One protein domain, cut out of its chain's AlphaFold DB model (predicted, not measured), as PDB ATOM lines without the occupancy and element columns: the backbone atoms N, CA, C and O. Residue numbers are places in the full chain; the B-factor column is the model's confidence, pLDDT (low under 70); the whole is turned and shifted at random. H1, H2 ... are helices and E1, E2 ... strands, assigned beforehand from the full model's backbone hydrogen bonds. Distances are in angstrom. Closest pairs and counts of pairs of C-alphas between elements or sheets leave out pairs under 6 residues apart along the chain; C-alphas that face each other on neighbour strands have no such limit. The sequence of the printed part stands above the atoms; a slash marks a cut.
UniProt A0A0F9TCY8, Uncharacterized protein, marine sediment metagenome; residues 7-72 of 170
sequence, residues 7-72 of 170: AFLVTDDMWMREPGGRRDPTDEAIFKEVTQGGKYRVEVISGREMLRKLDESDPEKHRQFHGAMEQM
ATOM      1  N   ALA A   7      13.724  43.033  -5.226       76.88
ATOM      2  CA  ALA A   7      14.644  43.518  -4.208       76.88
ATOM      3  C   ALA A   7      15.113  44.939  -4.552       76.88
ATOM      4  O   ALA A   7      15.382  45.255  -5.714       76.88
ATOM      5  N   PHE A   8      15.248  45.793  -3.541       79.81
ATOM      6  CA  PHE A   8      15.706  47.170  -3.716       79.81
ATOM      7  C   PHE A   8      17.153  47.317  -3.253       79.81
ATOM      8  O   PHE A   8      17.484  46.990  -2.115       79.81
ATOM      9  N   LEU A   9      18.010  47.848  -4.124       83.06
ATOM     10  CA  LEU A   9      19.346  48.311  -3.761       83.06
ATOM     11  C   LEU A   9      19.313  49.836  -3.639       83.06
ATOM     12  O   LEU A   9      19.068  50.531  -4.623       83.06
ATOM     13  N   VAL A  10      19.579  50.360  -2.445       83.75
ATOM     14  CA  VAL A  10      19.498  51.802  -2.180       83.75
ATOM     15  C   VAL A  10      20.888  52.427  -2.252       83.75
ATOM     16  O   VAL A  10      21.795  52.018  -1.526       83.75
ATOM     17  N   THR A  11      21.083  53.403  -3.141       86.88
ATOM     18  CA  THR A  11      22.366  54.102  -3.299       86.88
ATOM     19  C   THR A  11      22.211  55.473  -3.951       86.88
ATOM     20  O   THR A  11      21.403  55.654  -4.861       86.88
ATOM     21  N   ASP A  12      23.039  56.425  -3.522       86.81
ATOM     22  CA  ASP A  12      23.150  57.745  -4.150       86.81
ATOM     23  C   ASP A  12      24.240  57.796  -5.236       86.81
ATOM     24  O   ASP A  12      24.427  58.824  -5.881       86.81
ATOM     25  N   ASP A  13      24.956  56.692  -5.485       89.62
ATOM     26  CA  ASP A  13      25.926  56.634  -6.576       89.62
ATOM     27  C   ASP A  13      25.196  56.593  -7.932       89.62
ATOM     28  O   ASP A  13      24.623  55.569  -8.315       89.62
ATOM     29  N   MET A  14      25.233  57.701  -8.682       89.12
ATOM     30  CA  MET A  14      24.617  57.811 -10.013       89.12
ATOM     31  C   MET A  14      25.014  56.657 -10.946       89.12
ATOM     32  O   MET A  14      24.148  56.039 -11.562       89.12
ATOM     33  N   TRP A  15      26.296  56.278 -10.990       91.00
ATOM     34  CA  TRP A  15      26.768  55.221 -11.893       91.00
ATOM     35  C   TRP A  15      26.399  53.810 -11.426       91.00
ATOM     36  O   TRP A  15      26.523  52.860 -12.188       91.00
ATOM     37  N   MET A  16      25.912  53.631 -10.197       88.69
ATOM     38  CA  MET A  16      25.275  52.365  -9.815       88.69
ATOM     39  C   MET A  16      23.850  52.252 -10.368       88.69
ATOM     40  O   MET A  16      23.386  51.134 -10.613       88.69
ATOM     41  N   ARG A  17      23.173  53.393 -10.563       88.06
ATOM     42  CA  ARG A  17      21.786  53.490 -11.039       88.06
ATOM     43  C   ARG A  17      21.685  53.501 -12.561       88.06
ATOM     44  O   ARG A  17      20.768  52.900 -13.114       88.06
ATOM     45  N   GLU A  18      22.618  54.160 -13.242       85.25
ATOM     46  CA  GLU A  18      22.548  54.329 -14.692       85.25
ATOM     47  C   GLU A  18      23.054  53.111 -15.489       85.25
ATOM     48  O   GLU A  18      24.074  52.499 -15.141       85.25
ATOM     49  N   PRO A  19      22.397  52.770 -16.617       78.75
ATOM     50  CA  PRO A  19      22.924  51.796 -17.564       78.75
ATOM     51  C   PRO A  19      24.324  52.192 -18.060       78.75
ATOM     52  O   PRO A  19      24.539  53.297 -18.547       78.75
ATOM     53  N   GLY A  20      25.282  51.266 -17.980       81.56
ATOM     54  CA  GLY A  20      26.655  51.481 -18.458       81.56
ATOM     55  C   GLY A  20      27.648  51.978 -17.403       81.56
ATOM     56  O   GLY A  20      28.832  52.131 -17.718       81.56
ATOM     57  N   GLY A  21      27.214  52.172 -16.157       88.69
ATOM     58  CA  GLY A  21      28.126  52.397 -15.044       88.69
ATOM     59  C   GLY A  21      29.076  51.221 -14.807       88.69
ATOM     60  O   GLY A  21      28.689  50.048 -14.826       88.69
ATOM     61  N   ARG A  22      30.358  51.528 -14.605       91.12
ATOM     62  CA  ARG A  22      31.424  50.543 -14.406       91.12
ATOM     63  C   ARG A  22      31.543  50.176 -12.938       91.12
ATOM     64  O   ARG A  22      32.180  50.886 -12.155       91.12
ATOM     65  N   ARG A  23      30.957  49.030 -12.624       90.19
ATOM     66  CA  ARG A  23      30.991  48.360 -11.327       90.19
ATOM     67  C   ARG A  23      32.345  47.718 -11.077       90.19
ATOM     68  O   ARG A  23      33.018  47.253 -12.001       90.19
ATOM     69  N   ASP A  24      32.763  47.712  -9.821       89.75
ATOM     70  CA  ASP A  24      33.911  46.922  -9.401       89.75
ATOM     71  C   ASP A  24      33.479  45.496  -8.989       89.75
ATOM     72  O   ASP A  24      32.288  45.212  -8.879       89.75
ATOM     73  N   PRO A  25      34.417  44.559  -8.754       90.69
ATOM     74  CA  PRO A  25      34.054  43.198  -8.355       90.69
ATOM     75  C   PRO A  25      33.237  43.105  -7.055       90.69
ATOM     76  O   PRO A  25      32.523  42.126  -6.865       90.69
ATOM     77  N   THR A  26      33.356  44.088  -6.156       87.19
ATOM     78  CA  THR A  26      32.571  44.139  -4.918       87.19
ATOM     79  C   THR A  26      31.135  44.552  -5.227       87.19
ATOM     80  O   THR A  26      30.207  43.933  -4.717       87.19
ATOM     81  N   ASP A  27      30.944  45.548  -6.094       87.50
ATOM     82  CA  ASP A  27      29.622  45.943  -6.583       87.50
ATOM     83  C   ASP A  27      28.920  44.749  -7.257       87.50
ATOM     84  O   ASP A  27      27.776  44.444  -6.928       87.50
ATOM     85  N   GLU A  28      29.616  44.008  -8.126       88.88
ATOM     86  CA  GLU A  28      29.068  42.804  -8.777       88.88
ATOM     87  C   GLU A  28      28.686  41.701  -7.775       88.88
ATOM     88  O   GLU A  28      27.649  41.052  -7.922       88.88
ATOM     89  N   ALA A  29      29.497  41.498  -6.731       86.62
ATOM     90  CA  ALA A  29      29.190  40.532  -5.678       86.62
ATOM     91  C   ALA A  29      27.908  40.909  -4.918       86.62
ATOM     92  O   ALA A  29      27.063  40.042  -4.708       86.62
ATOM     93  N   ILE A  30      27.726  42.198  -4.600       84.81
ATOM     94  CA  ILE A  30      26.508  42.712  -3.955       84.81
ATOM     95  C   ILE A  30      25.287  42.443  -4.840       84.81
ATOM     96  O   ILE A  30      24.298  41.893  -4.365       84.81
ATOM     97  N   PHE A  31      25.344  42.754  -6.139       84.00
ATOM     98  CA  PHE A  31      24.225  42.459  -7.044       84.00
ATOM     99  C   PHE A  31      23.916  40.957  -7.119       84.00
ATOM    100  O   PHE A  31      22.749  40.558  -7.108       84.00
ATOM    101  N   LYS A  32      24.944  40.105  -7.170       83.94
ATOM    102  CA  LYS A  32      24.767  38.647  -7.191       83.94
ATOM    103  C   LYS A  32      24.108  38.121  -5.910       83.94
ATOM    104  O   LYS A  32      23.283  37.214  -5.980       83.94
ATOM    105  N   GLU A  33      24.467  38.682  -4.763       82.31
ATOM    106  CA  GLU A  33      23.889  38.327  -3.469       82.31
ATOM    107  C   GLU A  33      22.427  38.778  -3.365       82.31
ATOM    108  O   GLU A  33      21.553  37.963  -3.076       82.31
ATOM    109  N   VAL A  34      22.137  40.036  -3.713       80.44
ATOM    110  CA  VAL A  34      20.778  40.604  -3.648       80.44
ATOM    111  C   VAL A  34      19.825  39.900  -4.618       80.44
ATOM    112  O   VAL A  34      18.666  39.662  -4.289       80.44
ATOM    113  N   THR A  35      20.299  39.503  -5.800       79.25
ATOM    114  CA  THR A  35      19.482  38.714  -6.744       79.25
ATOM    115  C   THR A  35      19.178  37.299  -6.244       79.25
ATOM    116  O   THR A  35      18.336  36.630  -6.844       79.25
ATOM    117  N   GLN A  36      19.862  36.809  -5.199       77.69
ATOM    118  CA  GLN A  36      19.855  35.410  -4.749       77.69
ATOM    119  C   GLN A  36      19.930  34.415  -5.921       77.69
ATOM    120  O   GLN A  36      19.144  33.474  -6.022       77.69
ATOM    121  N   GLY A  37      20.846  34.659  -6.866       67.88
ATOM    122  CA  GLY A  37      21.004  33.805  -8.050       67.88
ATOM    123  C   GLY A  37      19.891  33.941  -9.099       67.88
ATOM    124  O   GLY A  37      19.687  33.018  -9.879       67.88
ATOM    125  N   GLY A  38      19.189  35.078  -9.132       70.06
ATOM    126  CA  GLY A  38      18.130  35.381 -10.105       70.06
ATOM    127  C   GLY A  38      16.707  35.173  -9.584       70.06
ATOM    128  O   GLY A  38      15.759  35.362 -10.341       70.06
ATOM    129  N   LYS A  39      16.553  34.819  -8.302       75.25
ATOM    130  CA  LYS A  39      15.252  34.725  -7.629       75.25
ATOM    131  C   LYS A  39      14.560  36.090  -7.527       75.25
ATOM    132  O   LYS A  39      13.343  36.157  -7.655       75.25
ATOM    133  N   TYR A  40      15.335  37.157  -7.332       75.69
ATOM    134  CA  TYR A  40      14.822  38.520  -7.206       75.69
ATOM    135  C   TYR A  40      15.224  39.388  -8.391       75.69
ATOM    136  O   TYR A  40      16.384  39.393  -8.819       75.69
ATOM    137  N   ARG A  41      14.283  40.209  -8.863       80.25
ATOM    138  CA  ARG A  41      14.611  41.350  -9.722       80.25
ATOM    139  C   ARG A  41      15.181  42.463  -8.848       80.25
ATOM    140  O   ARG A  41      14.545  42.840  -7.877       80.25
ATOM    141  N   VAL A  42      16.338  43.019  -9.199       80.75
ATOM    142  CA  VAL A  42      16.922  44.143  -8.447       80.75
ATOM    143  C   VAL A  42      16.566  45.468  -9.102       80.75
ATOM    144  O   VAL A  42      16.879  45.688 -10.273       80.75
ATOM    145  N   GLU A  43      15.940  46.356  -8.338       84.38
ATOM    146  CA  GLU A  43      15.755  47.761  -8.694       84.38
ATOM    147  C   GLU A  43      16.723  48.617  -7.868       84.38
ATOM    148  O   GLU A  43      16.777  48.502  -6.644       84.38
ATOM    149  N   VAL A  44      17.510  49.464  -8.537       86.00
ATOM    150  CA  VAL A  44      18.450  50.371  -7.866       86.00
ATOM    151  C   VAL A  44      17.798  51.739  -7.738       86.00
ATOM    152  O   VAL A  44      17.497  52.368  -8.749       86.00
ATOM    153  N   ILE A  45      17.586  52.195  -6.508       85.38
ATOM    154  CA  ILE A  45      16.869  53.439  -6.206       85.38
ATOM    155  C   ILE A  45      17.706  54.340  -5.296       85.38
ATOM    156  O   ILE A  45      18.576  53.872  -4.563       85.38
ATOM    157  N   SER A  46      17.452  55.643  -5.327       84.38
ATOM    158  CA  SER A  46      18.023  56.589  -4.361       84.38
ATOM    159  C   SER A  46      17.344  56.490  -2.995       84.38
ATOM    160  O   SER A  46      16.213  56.009  -2.879       84.38
ATOM    161  N   GLY A  47      17.993  57.021  -1.954       78.94
ATOM    162  CA  GLY A  47      17.377  57.102  -0.624       78.94
ATOM    163  C   GLY A  47      16.068  57.902  -0.628       78.94
ATOM    164  O   GLY A  47      15.100  57.526   0.026       78.94
ATOM    165  N   ARG A  48      15.988  58.965  -1.439       79.88
ATOM    166  CA  ARG A  48      14.758  59.761  -1.603       79.88
ATOM    167  C   ARG A  48      13.632  58.964  -2.255       79.88
ATOM    168  O   ARG A  48      12.490  59.055  -1.815       79.88
ATOM    169  N   GLU A  49      13.942  58.184  -3.287       80.88
ATOM    170  CA  GLU A  49      12.958  57.313  -3.936       80.88
ATOM    171  C   GLU A  49      12.490  56.200  -3.005       80.88
ATOM    172  O   GLU A  49      11.300  55.907  -2.991       80.88
ATOM    173  N   MET A  50      13.386  55.628  -2.196       81.56
ATOM    174  CA  MET A  50      13.011  54.669  -1.156       81.56
ATOM    175  C   MET A  50      12.017  55.297  -0.179       81.56
ATOM    176  O   MET A  50      10.948  54.734   0.025       81.56
ATOM    177  N   LEU A  51      12.328  56.472   0.379       75.25
ATOM    178  CA  LEU A  51      11.436  57.167   1.312       75.25
ATOM    179  C   LEU A  51      10.079  57.485   0.679       75.25
ATOM    180  O   LEU A  51       9.057  57.275   1.316       75.25
ATOM    181  N   ARG A  52      10.054  57.917  -0.587       77.62
ATOM    182  CA  ARG A  52       8.805  58.150  -1.322       77.62
ATOM    183  C   ARG A  52       8.001  56.861  -1.510       77.62
ATOM    184  O   ARG A  52       6.805  56.857  -1.260       77.62
ATOM    185  N   LYS A  53       8.647  55.762  -1.914       73.00
ATOM    186  CA  LYS A  53       7.987  54.452  -2.062       73.00
ATOM    187  C   LYS A  53       7.473  53.908  -0.725       73.00
ATOM    188  O   LYS A  53       6.463  53.213  -0.713       73.00
ATOM    189  N   LEU A  54       8.164  54.213   0.374       66.94
ATOM    190  CA  LEU A  54       7.736  53.873   1.731       66.94
ATOM    191  C   LEU A  54       6.532  54.710   2.174       66.94
ATOM    192  O   LEU A  54       5.603  54.153   2.746       66.94
ATOM    193  N   ASP A  55       6.522  56.008   1.875       65.62
ATOM    194  CA  ASP A  55       5.412  56.923   2.188       65.62
ATOM    195  C   ASP A  55       4.151  56.606   1.357       65.62
ATOM    196  O   ASP A  55       3.029  56.660   1.852       65.62
ATOM    197  N   GLU A  56       4.333  56.164   0.108       62.72
ATOM    198  CA  GLU A  56       3.260  55.663  -0.764       62.72
ATOM    199  C   GLU A  56       2.726  54.275  -0.328       62.72
ATOM    200  O   GLU A  56       1.699  53.817  -0.839       62.72
ATOM    201  N   SER A  57       3.396  53.586   0.607       54.47
ATOM    202  CA  SER A  57       3.011  52.254   1.082       54.47
ATOM    203  C   SER A  57       2.252  52.302   2.415       54.47
ATOM    204  O   SER A  57       2.741  52.809   3.417       54.47
ATOM    205  N   ASP A  58       1.039  51.738   2.414       56.44
ATOM    206  CA  ASP A  58       0.147  51.546   3.568       56.44
ATOM    207  C   ASP A  58       0.910  51.079   4.841       56.44
ATOM    208  O   ASP A  58       1.714  50.147   4.741       56.44
ATOM    209  N   PRO A  59       0.681  51.660   6.040       58.81
ATOM    210  CA  PRO A  59       1.323  51.265   7.304       58.81
ATOM    211  C   PRO A  59       1.360  49.753   7.604       58.81
ATOM    212  O   PRO A  59       2.237  49.279   8.332       58.81
ATOM    213  N   GLU A  60       0.425  48.965   7.063       56.09
ATOM    214  CA  GLU A  60       0.469  47.497   7.132       56.09
ATOM    215  C   GLU A  60       1.603  46.871   6.310       56.09
ATOM    216  O   GLU A  60       2.266  45.947   6.790       56.09
ATOM    217  N   LYS A  61       1.902  47.409   5.123       54.91
ATOM    218  CA  LYS A  61       3.036  46.969   4.299       54.91
ATOM    219  C   LYS A  61       4.373  47.282   4.958       54.91
ATOM    220  O   LYS A  61       5.298  46.492   4.818       54.91
ATOM    221  N   HIS A  62       4.469  48.359   5.739       53.97
ATOM    222  CA  HIS A  62       5.667  48.655   6.532       53.97
ATOM    223  C   HIS A  62       5.954  47.547   7.562       53.97
ATOM    224  O   HIS A  62       7.089  47.091   7.688       53.97
ATOM    225  N   ARG A  63       4.920  47.044   8.252       55.53
ATOM    226  CA  ARG A  63       5.061  45.908   9.184       55.53
ATOM    227  C   ARG A  63       5.409  44.602   8.471       55.53
ATOM    228  O   ARG A  63       6.246  43.856   8.966       55.53
ATOM    229  N   GLN A  64       4.820  44.346   7.304       54.66
ATOM    230  CA  GLN A  64       5.164  43.176   6.489       54.66
ATOM    231  C   GLN A  64       6.586  43.259   5.914       54.66
ATOM    232  O   GLN A  64       7.265  42.242   5.856       54.66
ATOM    233  N   PHE A  65       7.064  44.451   5.546       52.84
ATOM    234  CA  PHE A  65       8.430  44.683   5.071       52.84
ATOM    235  C   PHE A  65       9.469  44.394   6.161       52.84
ATOM    236  O   PHE A  65      10.431  43.674   5.905       52.84
ATOM    237  N   HIS A  66       9.246  44.875   7.392       51.47
ATOM    238  CA  HIS A  66      10.087  44.508   8.541       51.47
ATOM    239  C   HIS A  66      10.042  43.000   8.813       51.47
ATOM    240  O   HIS A  66      11.094  42.384   8.937       51.47
ATOM    241  N   GLY A  67       8.856  42.379   8.786       52.47
ATOM    242  CA  GLY A  67       8.717  40.928   8.960       52.47
ATOM    243  C   GLY A  67       9.377  40.088   7.853       52.47
ATOM    244  O   GLY A  67       9.898  39.009   8.122       52.47
ATOM    245  N   ALA A  68       9.406  40.575   6.608       51.47
ATOM    246  CA  ALA A  68      10.093  39.921   5.491       51.47
ATOM    247  C   ALA A  68      11.622  40.096   5.569       51.47
ATOM    248  O   ALA A  68      12.365  39.160   5.270       51.47
ATOM    249  N   MET A  69      12.098  41.262   6.027       52.50
ATOM    250  CA  MET A  69      13.514  41.509   6.322       52.50
ATOM    251  C   MET A  69      14.014  40.659   7.499       52.50
ATOM    252  O   MET A  69      15.142  40.181   7.452       52.50
ATOM    253  N   GLU A  70      13.174  40.406   8.510       51.22
ATOM    254  CA  GLU A  70      13.471  39.494   9.628       51.22
ATOM    255  C   GLU A  70      13.638  38.028   9.182       51.22
ATOM    256  O   GLU A  70      14.354  37.266   9.832       51.22
ATOM    257  N   GLN A  71      13.006  37.622   8.073       52.97
ATOM    258  CA  GLN A  71      13.134  36.272   7.503       52.97
ATOM    259  C   GLN A  71      14.303  36.124   6.520       52.97
ATOM    260  O   GLN A  71      14.729  34.999   6.236       52.97
ATOM    261  N   MET A  72      14.845  37.227   5.996       51.06
ATOM    262  CA  MET A  72      16.074  37.196   5.210       51.06
ATOM    263  C   MET A  72      17.263  36.991   6.150       51.06
ATOM    264  O   MET A  72      17.449  37.742   7.100       51.06
TER     265      MET A  72
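AT A GLANCE: This is residues 7 to 72 of the 170 residues of an uncharacterized protein of marine sediment metagenome (UniProt A0A0F9TCY8). Two short parallel strands, E1 and E2, stand side by side in the middle of a loose, open frame, with H1 and H2 to one side of the pair and H3 and H4 to the other. H3 leads away from the last residues of the strands, and H4 turns back at a corner as an arm, much of which stands free; no helix touches another. The printed part has 66 residues, with four named helices and two named strands in the order E1, H1, H2, E2, H3, H4, and its class is mostly helix. It is only just loose, close to compact, with a radius of gyration of the C-alphas of 13.3 A, and its outline, only just elongated, spans 38 by 25 by 15 A.

HOW THE PARTS SIT: E1, residues 7 to 10, is the parallel neighbour of E2, residues 41 to 45, with 23 degrees between their directions. N 7 and O 41 are within hydrogen-bond range at 2.8 A, as are N 45 and O 9 at 2.9 A. Between these strands along the chain come H1, residues 14 to 17, and H2, residues 25 to 34. E1, H1, H2 and E2 form a strand-helix-strand unit, two parallel neighbour strands with helices between them in the chain, and its crossover is right-handed. The closest C-alphas of H1 and E2 are those of Arg 17 and Val 44, 5.6 A apart. H1 and H2 are only just apart, their closest C-alphas at 8.4 A. The closest C-alphas of H2 and E1 are those of Val 34 and Ala 7, 6.8 A apart. H3, residues 47 to 55, has its closest C-alpha to E1 at Gly 47, 5.9 A from that of Val 10. H3 and H4, residues 59 to 71, are close but not clearly touching: the C-alphas of Leu 54 and His 62, their closest, are 7.4 A apart. Their lines stand at a steep tilt of 59 degrees, opposite ways. H4 is apart from E1, E2, H1 and H2. In H2, H3 and H4 every O i to N i+4 pair is within hydrogen-bond range; H1, with 4 residues, is too short for such a pair.

IN THESE COORDINATES: E1 runs 9.8 A from C-alpha 7 at (14.644, 43.518, -4.208). H1 is 5.3 A long and H2 14.3 A. E2 runs 12.8 A, to C-alpha 45 at (16.869, 53.439, -6.206). H3 is 12.3 A long. H4, the longest helix, runs 19.1 A to C-alpha 71 at (13.134, 36.272, 7.503).

THE WHOLE: The C-alphas farthest apart, those of Arg 22 and Glu 60, are 37.8 A apart. The printed part has no cut and no long link. Residues 55 to 61, of which 59 to 61 belong to H4, stand free, as do residues 66 to 72, of which 66 to 71 belong to H4. The mean pLDDT of the printed part is 75.1; residue 37 and residues 54 to 72 are under 70.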